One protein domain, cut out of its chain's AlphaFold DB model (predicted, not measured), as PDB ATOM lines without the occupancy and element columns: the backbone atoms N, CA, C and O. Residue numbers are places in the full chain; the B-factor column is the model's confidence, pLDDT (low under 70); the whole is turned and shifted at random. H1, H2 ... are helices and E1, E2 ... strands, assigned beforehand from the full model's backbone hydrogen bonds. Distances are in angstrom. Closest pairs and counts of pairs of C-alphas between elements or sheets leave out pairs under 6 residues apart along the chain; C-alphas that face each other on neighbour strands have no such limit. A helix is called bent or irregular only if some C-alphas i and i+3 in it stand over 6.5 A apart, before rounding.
ATOM      1  N   THR A  30      24.308 -35.033 -51.092       85.38
ATOM      2  CA  THR A  30      23.936 -36.357 -50.590       85.38
ATOM      3  C   THR A  30      23.679 -36.291 -49.089       85.38
ATOM      4  O   THR A  30      24.553 -35.885 -48.321       85.38
ATOM      5  N   ALA A  31      22.494 -36.715 -48.658       85.94
ATOM      6  CA  ALA A  31      22.176 -36.932 -47.252       85.94
ATOM      7  C   ALA A  31      22.310 -38.419 -46.906       85.94
ATOM      8  O   ALA A  31      22.020 -39.284 -47.730       85.94
ATOM      9  N   ARG A  32      22.751 -38.718 -45.682       87.56
ATOM     10  CA  ARG A  32      22.795 -40.082 -45.141       87.56
ATOM     11  C   ARG A  32      21.877 -40.144 -43.936       87.56
ATOM     12  O   ARG A  32      22.036 -39.340 -43.017       87.56
ATOM     13  N   THR A  33      20.937 -41.073 -43.942       87.69
ATOM     14  CA  THR A  33      20.027 -41.297 -42.821       87.69
ATOM     15  C   THR A  33      19.994 -42.781 -42.515       87.69
ATOM     16  O   THR A  33      20.065 -43.601 -43.421       87.69
ATOM     17  N   SER A  34      19.909 -43.160 -41.241       83.50
ATOM     18  CA  SER A  34      19.735 -44.579 -40.917       83.50
ATOM     19  C   SER A  34      18.357 -45.040 -41.392       83.50
ATOM     20  O   SER A  34      18.265 -46.021 -42.113       83.50
ATOM     21  N   TRP A  35      17.316 -44.260 -41.083       83.94
ATOM     22  CA  TRP A  35      15.913 -44.540 -41.402       83.94
ATOM     23  C   TRP A  35      15.437 -43.870 -42.693       83.94
ATOM     24  O   TRP A  35      15.989 -42.847 -43.116       83.94
ATOM     25  N   LEU A  36      14.362 -44.412 -43.276       86.75
ATOM     26  CA  LEU A  36      13.601 -43.720 -44.315       86.75
ATOM     27  C   LEU A  36      12.859 -42.505 -43.724       86.75
ATOM     28  O   LEU A  36      12.350 -42.570 -42.604       86.75
ATOM     29  N   PRO A  37      12.798 -41.380 -44.454       87.06
ATOM     30  CA  PRO A  37      12.114 -40.187 -43.991       87.06
ATOM     31  C   PRO A  37      10.600 -40.308 -44.204       87.06
ATOM     32  O   PRO A  37      10.135 -40.633 -45.292       87.06
ATOM     33  N   CYS A  38       9.830 -39.946 -43.181       88.56
ATOM     34  CA  CYS A  38       8.393 -39.714 -43.303       88.56
ATOM     35  C   CYS A  38       8.086 -38.453 -44.133       88.56
ATOM     36  O   CYS A  38       8.975 -37.646 -44.424       88.56
ATOM     37  N   ILE A  39       6.813 -38.227 -44.462       89.25
ATOM     38  CA  ILE A  39       6.335 -37.107 -45.297       89.25
ATOM     39  C   ILE A  39       6.926 -35.727 -44.916       89.25
ATOM     40  O   ILE A  39       7.426 -35.028 -45.805       89.25
ATOM     41  N   PRO A  40       6.918 -35.274 -43.640       88.69
ATOM     42  CA  PRO A  40       7.486 -33.967 -43.297       88.69
ATOM     43  C   PRO A  40       9.007 -33.910 -43.503       88.69
ATOM     44  O   PRO A  40       9.525 -32.881 -43.944       88.69
ATOM     45  N   CYS A  41       9.715 -35.009 -43.236       89.38
ATOM     46  CA  CYS A  41      11.155 -35.122 -43.462       89.38
ATOM     47  C   CYS A  41      11.479 -35.141 -44.963       89.38
ATOM     48  O   CYS A  41      12.391 -34.438 -45.396       89.38
ATOM     49  N   ALA A  42      10.689 -35.855 -45.768       88.56
ATOM     50  CA  ALA A  42      10.788 -35.856 -47.225       88.56
ATOM     51  C   ALA A  42      10.592 -34.441 -47.799       88.56
ATOM     52  O   ALA A  42      11.437 -33.964 -48.558       88.56
ATOM     53  N   CYS A  43       9.557 -33.705 -47.363       88.38
ATOM     54  CA  CYS A  43       9.385 -32.295 -47.741       88.38
ATOM     55  C   CYS A  43      10.625 -31.455 -47.371       88.38
ATOM     56  O   CYS A  43      11.058 -30.623 -48.169       88.38
ATOM     57  N   ALA A  44      11.198 -31.645 -46.175       88.38
ATOM     58  CA  ALA A  44      12.377 -30.895 -45.736       88.38
ATOM     59  C   ALA A  44      13.609 -31.186 -46.611       88.38
ATOM     60  O   ALA A  44      14.318 -30.253 -46.985       88.38
ATOM     61  N   ILE A  45      13.824 -32.450 -46.989       87.75
ATOM     62  CA  ILE A  45      14.903 -32.883 -47.890       87.75
ATOM     63  C   ILE A  45      14.755 -32.230 -49.270       87.75
ATOM     64  O   ILE A  45      15.715 -31.669 -49.804       87.75
ATOM     65  N   ILE A  46      13.536 -32.238 -49.813       87.25
ATOM     66  CA  ILE A  46      13.215 -31.638 -51.114       87.25
ATOM     67  C   ILE A  46      13.449 -30.124 -51.085       87.25
ATOM     68  O   ILE A  46      14.096 -29.578 -51.979       87.25
ATOM     69  N   ILE A  47      12.967 -29.436 -50.043       85.75
ATOM     70  CA  ILE A  47      13.145 -27.984 -49.876       85.75
ATOM     71  C   ILE A  47      14.623 -27.625 -49.677       85.75
ATOM     72  O   ILE A  47      15.070 -26.587 -50.163       85.75
ATOM     73  N   ALA A  48      15.394 -28.484 -49.008       84.75
ATOM     74  CA  ALA A  48      16.837 -28.316 -48.860       84.75
ATOM     75  C   ALA A  48      17.609 -28.496 -50.183       84.75
ATOM     76  O   ALA A  48      18.790 -28.156 -50.243       84.75
ATOM     77  N   GLY A  49      16.967 -29.010 -51.239       84.75
ATOM     78  CA  GLY A  49      17.595 -29.228 -52.541       84.75
ATOM     79  C   GLY A  49      18.539 -30.432 -52.576       84.75
ATOM     80  O   GLY A  49      19.418 -30.495 -53.435       84.75
ATOM     81  N   ILE A  50      18.378 -31.380 -51.650       87.44
ATOM     82  CA  ILE A  50      19.127 -32.642 -51.637       87.44
ATOM     83  C   ILE A  50      18.703 -33.476 -52.851       87.44
ATOM     84  O   ILE A  50      17.519 -33.549 -53.180       87.44
ATOM     85  N   LYS A  51      19.673 -34.083 -53.540       86.81
ATOM     86  CA  LYS A  51      19.435 -34.871 -54.765       86.81
ATOM     87  C   LYS A  51      19.645 -36.361 -54.579       86.81
ATOM     88  O   LYS A  51      19.187 -37.141 -55.409       86.81
ATOM     89  N   GLU A  52      20.314 -36.745 -53.502       89.81
ATOM     90  CA  GLU A  52      20.604 -38.135 -53.204       89.81
ATOM     91  C   GLU A  52      20.440 -38.403 -51.709       89.81
ATOM     92  O   GLU A  52      20.919 -37.635 -50.873       89.81
ATOM     93  N   LEU A  53      19.754 -39.489 -51.377       90.31
ATOM     94  CA  LEU A  53      19.531 -39.952 -50.019       90.31
ATOM     95  C   LEU A  53      20.044 -41.385 -49.903       90.31
ATOM     96  O   LEU A  53      19.574 -42.266 -50.614       90.31
ATOM     97  N   ILE A  54      20.992 -41.620 -49.004       90.62
ATOM     98  CA  ILE A  54      21.481 -42.962 -48.692       90.62
ATOM     99  C   ILE A  54      20.823 -43.410 -47.388       90.62
ATOM    100  O   ILE A  54      20.988 -42.737 -46.368       90.62
ATOM    101  N   THR A  55      20.104 -44.529 -47.433       89.88
ATOM    102  CA  THR A  55      19.425 -45.137 -46.281       89.88
ATOM    103  C   THR A  55      20.002 -46.507 -45.963       89.88
ATOM    104  O   THR A  55      20.633 -47.120 -46.820       89.88
ATOM    105  N   HIS A  56      19.826 -47.007 -44.741       87.81
ATOM    106  CA  HIS A  56      20.260 -48.363 -44.399       87.81
ATOM    107  C   HIS A  56      19.148 -49.365 -44.701       87.81
ATOM    108  O   HIS A  56      18.025 -49.211 -44.231       87.81
ATOM    109  N   LYS A  57      19.438 -50.389 -45.502       86.25
ATOM    110  CA  LYS A  57      18.424 -51.339 -45.975       86.25
ATOM    111  C   LYS A  57      17.806 -52.151 -44.833       86.25
ATOM    112  O   LYS A  57      16.594 -52.334 -44.793       86.25
ATOM    113  N   GLN A  58      18.625 -52.582 -43.876       84.75
ATOM    114  CA  GLN A  58      18.205 -53.513 -42.825       84.75
ATOM    115  C   GLN A  58      17.195 -52.880 -41.861       84.75
ATOM    116  O   GLN A  58      16.326 -53.572 -41.336       84.75
ATOM    117  N   ILE A  59      17.257 -51.561 -41.654       82.38
ATOM    118  CA  ILE A  59      16.267 -50.868 -40.821       82.38
ATOM    119  C   ILE A  59      14.927 -50.699 -41.537       82.38
ATOM    120  O   ILE A  59      13.879 -50.740 -40.899       82.38
ATOM    121  N   VAL A  60      14.954 -50.533 -42.862       81.81
ATOM    122  CA  VAL A  60      13.738 -50.430 -43.676       81.81
ATOM    123  C   VAL A  60      12.983 -51.751 -43.635       81.81
ATOM    124  O   VAL A  60      11.793 -51.756 -43.356       81.81
ATOM    125  N   GLU A  61      13.687 -52.870 -43.806       81.88
ATOM    126  CA  GLU A  61      13.097 -54.216 -43.751       81.88
ATOM    127  C   GLU A  61      12.551 -54.588 -42.367       81.88
ATOM    128  O   GLU A  61      11.625 -55.386 -42.260       81.88
ATOM    129  N   ARG A  62      13.116 -54.016 -41.298       81.12
ATOM    130  CA  ARG A  62      12.648 -54.228 -39.921       81.12
ATOM    131  C   ARG A  62      11.530 -53.281 -39.506       81.12
ATOM    132  O   ARG A  62      10.974 -53.456 -38.425       81.12
ATOM    133  N   THR A  63      11.231 -52.255 -40.303       80.94
ATOM    134  CA  THR A  63      10.212 -51.267 -39.945       80.94
ATOM    135  C   THR A  63       8.846 -51.935 -39.827       80.94
ATOM    136  O   THR A  63       8.449 -52.713 -40.686       80.94
ATOM    137  N   SER A  64       8.132 -51.644 -38.738       76.44
ATOM    138  CA  SER A  64       6.807 -52.206 -38.497       76.44
ATOM    139  C   SER A  64       5.786 -51.712 -39.525       76.44
ATOM    140  O   SER A  64       5.804 -50.550 -39.932       76.44
ATOM    141  N   GLU A  65       4.840 -52.589 -39.876       78.81
ATOM    142  CA  GLU A  65       3.778 -52.361 -40.876       78.81
ATOM    143  C   GLU A  65       2.989 -51.061 -40.626       78.81
ATOM    144  O   GLU A  65       2.547 -50.391 -41.555       78.81
ATOM    145  N   ARG A  66       2.893 -50.632 -39.358       81.75
ATOM    146  CA  ARG A  66       2.270 -49.361 -38.956       81.75
ATOM    147  C   ARG A  66       2.828 -48.143 -39.701       81.75
ATOM    148  O   ARG A  66       2.092 -47.180 -39.899       81.75
ATOM    149  N   TRP A  67       4.117 -48.143 -40.027       81.12
ATOM    150  CA  TRP A  67       4.794 -47.004 -40.652       81.12
ATOM    151  C   TRP A  67       4.970 -47.175 -42.156       81.12
ATOM    152  O   TRP A  67       5.419 -46.247 -42.822       81.12
ATOM    153  N   GLU A  68       4.621 -48.337 -42.700       83.25
ATOM    154  CA  GLU A  68       4.909 -48.677 -44.087       83.25
ATOM    155  C   GLU A  68       4.187 -47.754 -45.073       83.25
ATOM    156  O   GLU A  68       4.822 -47.231 -45.984       83.25
ATOM    157  N   GLU A  69       2.908 -47.454 -44.833       86.81
ATOM    158  CA  GLU A  69       2.130 -46.519 -45.659       86.81
ATOM    159  C   GLU A  69       2.752 -45.109 -45.663       86.81
ATOM    160  O   GLU A  69       2.999 -44.530 -46.721       86.81
ATOM    161  N   GLU A  70       3.108 -44.575 -44.488       86.00
ATOM    162  CA  GLU A  70       3.708 -43.236 -44.376       86.00
ATOM    163  C   GLU A  70       5.101 -43.167 -45.026       86.00
ATOM    164  O   GLU A  70       5.477 -42.140 -45.609       86.00
ATOM    165  N   LEU A  71       5.881 -44.246 -44.935       87.19
ATOM    166  CA  LEU A  71       7.187 -44.336 -45.582       87.19
ATOM    167  C   LEU A  71       7.060 -44.458 -47.101       87.19
ATOM    168  O   LEU A  71       7.828 -43.809 -47.814       87.19
ATOM    169  N   GLN A  72       6.094 -45.231 -47.602       88.94
ATOM    170  CA  GLN A  72       5.816 -45.339 -49.034       88.94
ATOM    171  C   GLN A  72       5.404 -43.987 -49.622       88.94
ATOM    172  O   GLN A  72       5.957 -43.578 -50.646       88.94
ATOM    173  N   ASP A  73       4.539 -43.239 -48.935       89.94
ATOM    174  CA  ASP A  73       4.169 -41.876 -49.328       89.94
ATOM    175  C   ASP A  73       5.381 -40.930 -49.342       89.94
ATOM    176  O   ASP A  73       5.553 -40.121 -50.263       89.94
ATOM    177  N   GLY A  74       6.257 -41.035 -48.337       88.94
ATOM    178  CA  GLY A  74       7.506 -40.274 -48.271       88.94
ATOM    179  C   GLY A  74       8.457 -40.589 -49.431       88.94
ATOM    180  O   GLY A  74       9.020 -39.671 -50.036       88.94
ATOM    181  N   VAL A  75       8.605 -41.872 -49.773       89.81
ATOM    182  CA  VAL A  75       9.404 -42.346 -50.914       89.81
ATOM    183  C   VAL A  75       8.822 -41.844 -52.230       89.81
ATOM    184  O   VAL A  75       9.561 -41.269 -53.029       89.81
ATOM    185  N   HIS A  76       7.510 -41.979 -52.427       91.38
ATOM    186  CA  HIS A  76       6.824 -41.503 -53.626       91.38
ATOM    187  C   HIS A  76       7.011 -39.992 -53.814       91.38
ATOM    188  O   HIS A  76       7.319 -39.523 -54.908       91.38
ATOM    189  N   LEU A  77       6.902 -39.212 -52.735       90.69
ATOM    190  CA  LEU A  77       7.109 -37.765 -52.782       90.69
ATOM    191  C   LEU A  77       8.547 -37.384 -53.180       90.69
ATOM    192  O   LEU A  77       8.759 -36.411 -53.906       90.69
ATOM    193  N   MET A  78       9.540 -38.123 -52.681       89.12
ATOM    194  CA  MET A  78      10.947 -37.916 -53.033       89.12
ATOM    195  C   MET A  78      11.244 -38.312 -54.481       89.12
ATOM    196  O   MET A  78      11.975 -37.582 -55.156       89.12
ATOM    197  N   ASP A  79      10.648 -39.402 -54.968       91.38
ATOM    198  CA  ASP A  79      10.765 -39.847 -56.360       91.38
ATOM    199  C   ASP A  79      10.156 -38.820 -57.331       91.38
ATOM    200  O   ASP A  79      10.832 -38.362 -58.255       91.38
ATOM    201  N   GLU A  80       8.949 -38.315 -57.038       90.31
ATOM    202  CA  GLU A  80       8.315 -37.229 -57.807       90.31
ATOM    203  C   GLU A  80       9.175 -35.952 -57.862       90.31
ATOM    204  O   GLU A  80       9.151 -35.207 -58.847       90.31
ATOM    205  N   ALA A  81       9.936 -35.671 -56.802       87.81
ATOM    206  CA  ALA A  81      10.843 -34.527 -56.728       87.81
ATOM    207  C   ALA A  81      12.216 -34.780 -57.388       87.81
ATOM    208  O   ALA A  81      13.054 -33.867 -57.449       87.81
ATOM    209  N   GLY A  82      12.457 -35.996 -57.889       88.56
ATOM    210  CA  GLY A  82      13.707 -36.409 -58.520       88.56
ATOM    211  C   GLY A  82      14.866 -36.566 -57.533       88.56
ATOM    212  O   GLY A  82      16.009 -36.247 -57.877       88.56
ATOM    213  N   VAL A  83      14.580 -36.987 -56.299       89.62
ATOM    214  CA  VAL A  83      15.589 -37.353 -55.296       89.62
ATOM    215  C   VAL A  83      15.890 -38.845 -55.432       89.62
ATOM    216  O   VAL A  83      15.000 -39.678 -55.308       89.62
ATOM    217  N   ARG A  84      17.156 -39.203 -55.662       90.62
ATOM    218  CA  ARG A  84      17.583 -40.605 -55.774       90.62
ATOM    219  C   ARG A  84      17.788 -41.214 -54.389       90.62
ATOM    220  O   ARG A  84      18.606 -40.710 -53.627       90.62
ATOM    221  N   ILE A  85      17.112 -42.320 -54.097       91.00
ATOM    222  CA  ILE A  85      17.271 -43.061 -52.839       91.00
ATOM    223  C   ILE A  85      18.152 -44.291 -53.084       91.00
ATOM    224  O   ILE A  85      17.915 -45.048 -54.024       91.00
ATOM    225  N   ILE A  86      19.180 -44.484 -52.259       90.81
ATOM    226  CA  ILE A  86      20.115 -45.611 -52.324       90.81
ATOM    227  C   ILE A  86      20.054 -46.358 -50.995       90.81
ATOM    228  O   ILE A  86      20.432 -45.813 -49.962       90.81
ATOM    229  N   ALA A  87      19.622 -47.616 -51.025       89.31
ATOM    230  CA  ALA A  87      19.659 -48.486 -49.858       89.31
ATOM    231  C   ALA A  87      21.052 -49.128 -49.733       89.31
ATOM    232  O   ALA A  87      21.479 -49.899 -50.593       89.31
ATOM    233  N   TYR A  88      21.774 -48.787 -48.672       88.38
ATOM    234  CA  TYR A  88      23.059 -49.368 -48.306       88.38
ATOM    235  C   TYR A  88      22.844 -50.633 -47.468       88.38
ATOM    236  O   TYR A  88      22.162 -50.598 -46.443       88.38
ATOM    237  N   ASP A  89      23.436 -51.738 -47.916       86.00
ATOM    238  CA  ASP A  89      23.344 -53.076 -47.316       86.00
ATOM    239  C   ASP A  89      24.715 -53.513 -46.785       86.00
ATOM    240  O   ASP A  89      25.318 -54.483 -47.241       86.00
ATOM    241  N   GLY A  90      25.287 -52.702 -45.903       83.12
ATOM    242  CA  GLY A  90      26.586 -52.982 -45.312       83.12
ATOM    243  C   GLY A  90      26.605 -52.649 -43.834       83.12
ATOM    244  O   GLY A  90      25.723 -51.957 -43.331       83.12
ATOM    245  N   VAL A  91      27.649 -53.130 -43.166       79.94
ATOM    246  CA  VAL A  91      27.860 -52.951 -41.729       79.94
ATOM    247  C   VAL A  91      28.350 -51.525 -41.470       79.94
ATOM    248  O   VAL A  91      29.375 -51.102 -42.013       79.94
ATOM    249  N   ILE A  92      27.603 -50.768 -40.674       79.19
ATOM    250  CA  ILE A  92      27.966 -49.440 -40.160       79.19
ATOM    251  C   ILE A  92      28.958 -49.582 -38.990       79.19
ATOM    252  O   ILE A  92      29.778 -48.689 -38.765       79.19
ATOM    253  N   GLY A  93      28.940 -50.720 -38.285       80.19
ATOM    254  CA  GLY A  93      29.885 -51.038 -37.206       80.19
ATOM    255  C   GLY A  93      29.504 -50.406 -35.867       80.19
ATOM    256  O   GLY A  93      30.359 -50.200 -35.005       80.19
ATOM    257  N   VAL A  94      28.223 -50.068 -35.707       81.25
ATOM    258  CA  VAL A  94      27.633 -49.511 -34.484       81.25
ATOM    259  C   VAL A  94      26.348 -50.263 -34.154       81.25
ATOM    260  O   VAL A  94      25.728 -50.857 -35.032       81.25
ATOM    261  N   LYS A  95      25.925 -50.223 -32.891       81.81
ATOM    262  CA  LYS A  95      24.668 -50.841 -32.469       81.81
ATOM    263  C   LYS A  95      23.491 -49.902 -32.714       81.81
ATOM    264  O   LYS A  95      23.524 -48.750 -32.281       81.81
ATOM    265  N   ASN A  96      22.447 -50.405 -33.360       81.25
ATOM    266  CA  ASN A  96      21.152 -49.746 -33.478       81.25
ATOM    267  C   ASN A  96      20.199 -50.279 -32.403       81.25
ATOM    268  O   ASN A  96      20.172 -51.475 -32.130       81.25
ATOM    269  N   LEU A  97      19.387 -49.391 -31.827       80.25
ATOM    270  CA  LEU A  97      18.295 -49.747 -30.920       80.25
ATOM    271  C   LEU A  97      16.965 -49.560 -31.650       80.25
ATOM    272  O   LEU A  97      16.672 -48.463 -32.132       80.25
ATOM    273  N   MET A  98      16.152 -50.610 -31.706       76.38
ATOM    274  CA  MET A  98      14.830 -50.579 -32.326       76.38
ATOM    275  C   MET A  98      13.853 -51.405 -31.493       76.38
ATOM    276  O   MET A  98      14.134 -52.555 -31.196       76.38
ATOM    277  N   GLU A  99      12.734 -50.804 -31.077       72.06
ATOM    278  CA  GLU A  99      11.670 -51.483 -30.308       72.06
ATOM    279  C   GLU A  99      12.180 -52.276 -29.080       72.06
ATOM    280  O   GLU A  99      11.658 -53.329 -28.739       72.06
ATOM    281  N   HIS A 100      13.181 -51.724 -28.379       79.56
ATOM    282  CA  HIS A 100      13.877 -52.325 -27.225       79.56
ATOM    283  C   HIS A 100      14.835 -53.489 -27.538       79.56
ATOM    284  O   HIS A 100      15.396 -54.069 -26.607       79.56
ATOM    285  N   GLU A 101      15.092 -53.776 -28.811       79.44
ATOM    286  CA  GLU A 101      16.103 -54.733 -29.261       79.44
ATOM    287  C   GLU A 101      17.338 -54.005 -29.821       79.44
ATOM    288  O   GLU A 101      17.232 -53.082 -30.636       79.44
ATOM    289  N   GLU A 102      18.527 -54.405 -29.363       83.19
ATOM    290  CA  GLU A 102      19.805 -53.941 -29.910       83.19
ATOM    291  C   GLU A 102      20.280 -54.879 -31.017       83.19
ATOM    292  O   GLU A 102      20.261 -56.099 -30.856       83.19
ATOM    293  N   TRP A 103      20.772 -54.318 -32.117       79.94
ATOM    294  CA  TRP A 103      21.324 -55.097 -33.219       79.94
ATOM    295  C   TRP A 103      22.510 -54.395 -33.880       79.94
ATOM    296  O   TRP A 103      22.645 -53.174 -33.805       79.94
ATOM    297  N   ASP A 104      23.385 -55.175 -34.512       77.94
ATOM    298  CA  ASP A 104      24.589 -54.665 -35.170       77.94
ATOM    299  C   ASP A 104      24.264 -54.152 -36.577       77.94
ATOM    300  O   ASP A 104      23.851 -54.923 -37.446       77.94
ATOM    301  N   ALA A 105      24.441 -52.843 -36.766       65.31
ATOM    302  CA  ALA A 105      24.142 -52.108 -37.990       65.31
ATOM    303  C   ALA A 105      25.262 -52.147 -39.018       65.31
ATOM    304  O   ALA A 105      26.452 -52.171 -38.624       65.31
TER     305      ALA A 105
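This is residues 30 to 105 of the 105 residues of an uncharacterized protein of Candidatus Woesearchaeota archaeon (UniProt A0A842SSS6). A small wall of three short parallel strands, E1, E2 and E3, has the helices H1 and H3 running side by side on one side of it, while H2 follows directly on the end of E2. A small hairpin of two strands, E4 and E5, makes the other end of the longest axis, away from H1 and H3. The printed part has 76 residues, with three named helices and five named strands in the order E1 H1 E2 H2 H3 E3 E4 E5; the class is mixed, helices and strands. The larger sheet has the order E1 E2 E3, all parallel, and the smaller one, E4 and E5, is antiparallel. The whole is compact, with a radius of gyration of the C-alphas of 12.6 A and spans of 34 by 26 by 16 A.

E1, residues 30 to 32, is an edge strand and the parallel neighbour of E2, residues 52 to 56, at 18 degrees, with N 31 and O 52 2.9 A apart, within hydrogen-bond range. H1, residues 39 to 47, lies between them in the chain, and E1, H1 and E2 form a strand-helix-strand unit, two parallel neighbour strands joined through a helix, with a right-handed crossover. H1 is not on the sheet. E2 is the inner strand, and E3, residues 84 to 88, is its parallel neighbour at 26 degrees, with N 88 and O 55 2.7 A apart and N 53 and O 84 2.8 A apart. H2, residues 57 to 62, and H3, residues 65 to 80, lie between E2 and E3 in the chain, and these four form a second such unit, also right-handed. H2 only grazes the sheet, with its residues 57 to 60, and H3 only grazes it, with its residues 75 to 79. H1 and H3 touch, the C-alphas of Ile 39 and Gly 74 being closest at 4.5 A, and run the same way at a shallow tilt of 21 degrees. H2 and H3 are apart. E4, residues 95 to 98, and E5, residues 101 to 104, form a hairpin at 147 degrees, with N 96 and O 103 2.8 A apart; both are apart from E3, for instance. Every O i to N i+4 pair is within hydrogen-bond range in H1 and H2, and 10 of 12 are in H3.

E1 begins at C-alpha 30, (23.936, -36.357, -50.590), and is 6.7 A long. H1 measures 12.3 A, E2 13.5 A and H2 8.9 A. H3, 23.2 A long, begins at C-alpha 65, (3.778, -52.361, -40.876), and is irregular, with C-alphas 66 and 69 7.3 A apart. E3 measures 12.7 A and E4 9.8 A. E5, 10.3 A long, ends at C-alpha 104, (24.589, -54.665, -35.170).

The two C-alphas farthest apart, those of Gly 82 and His 100, are 35.1 A from each other. The printed part has no cut and no long link, and it ends at residue 105, the chain's last. The mean pLDDT of the printed part is 85.2, and residue 105 is the one printed residue under 70.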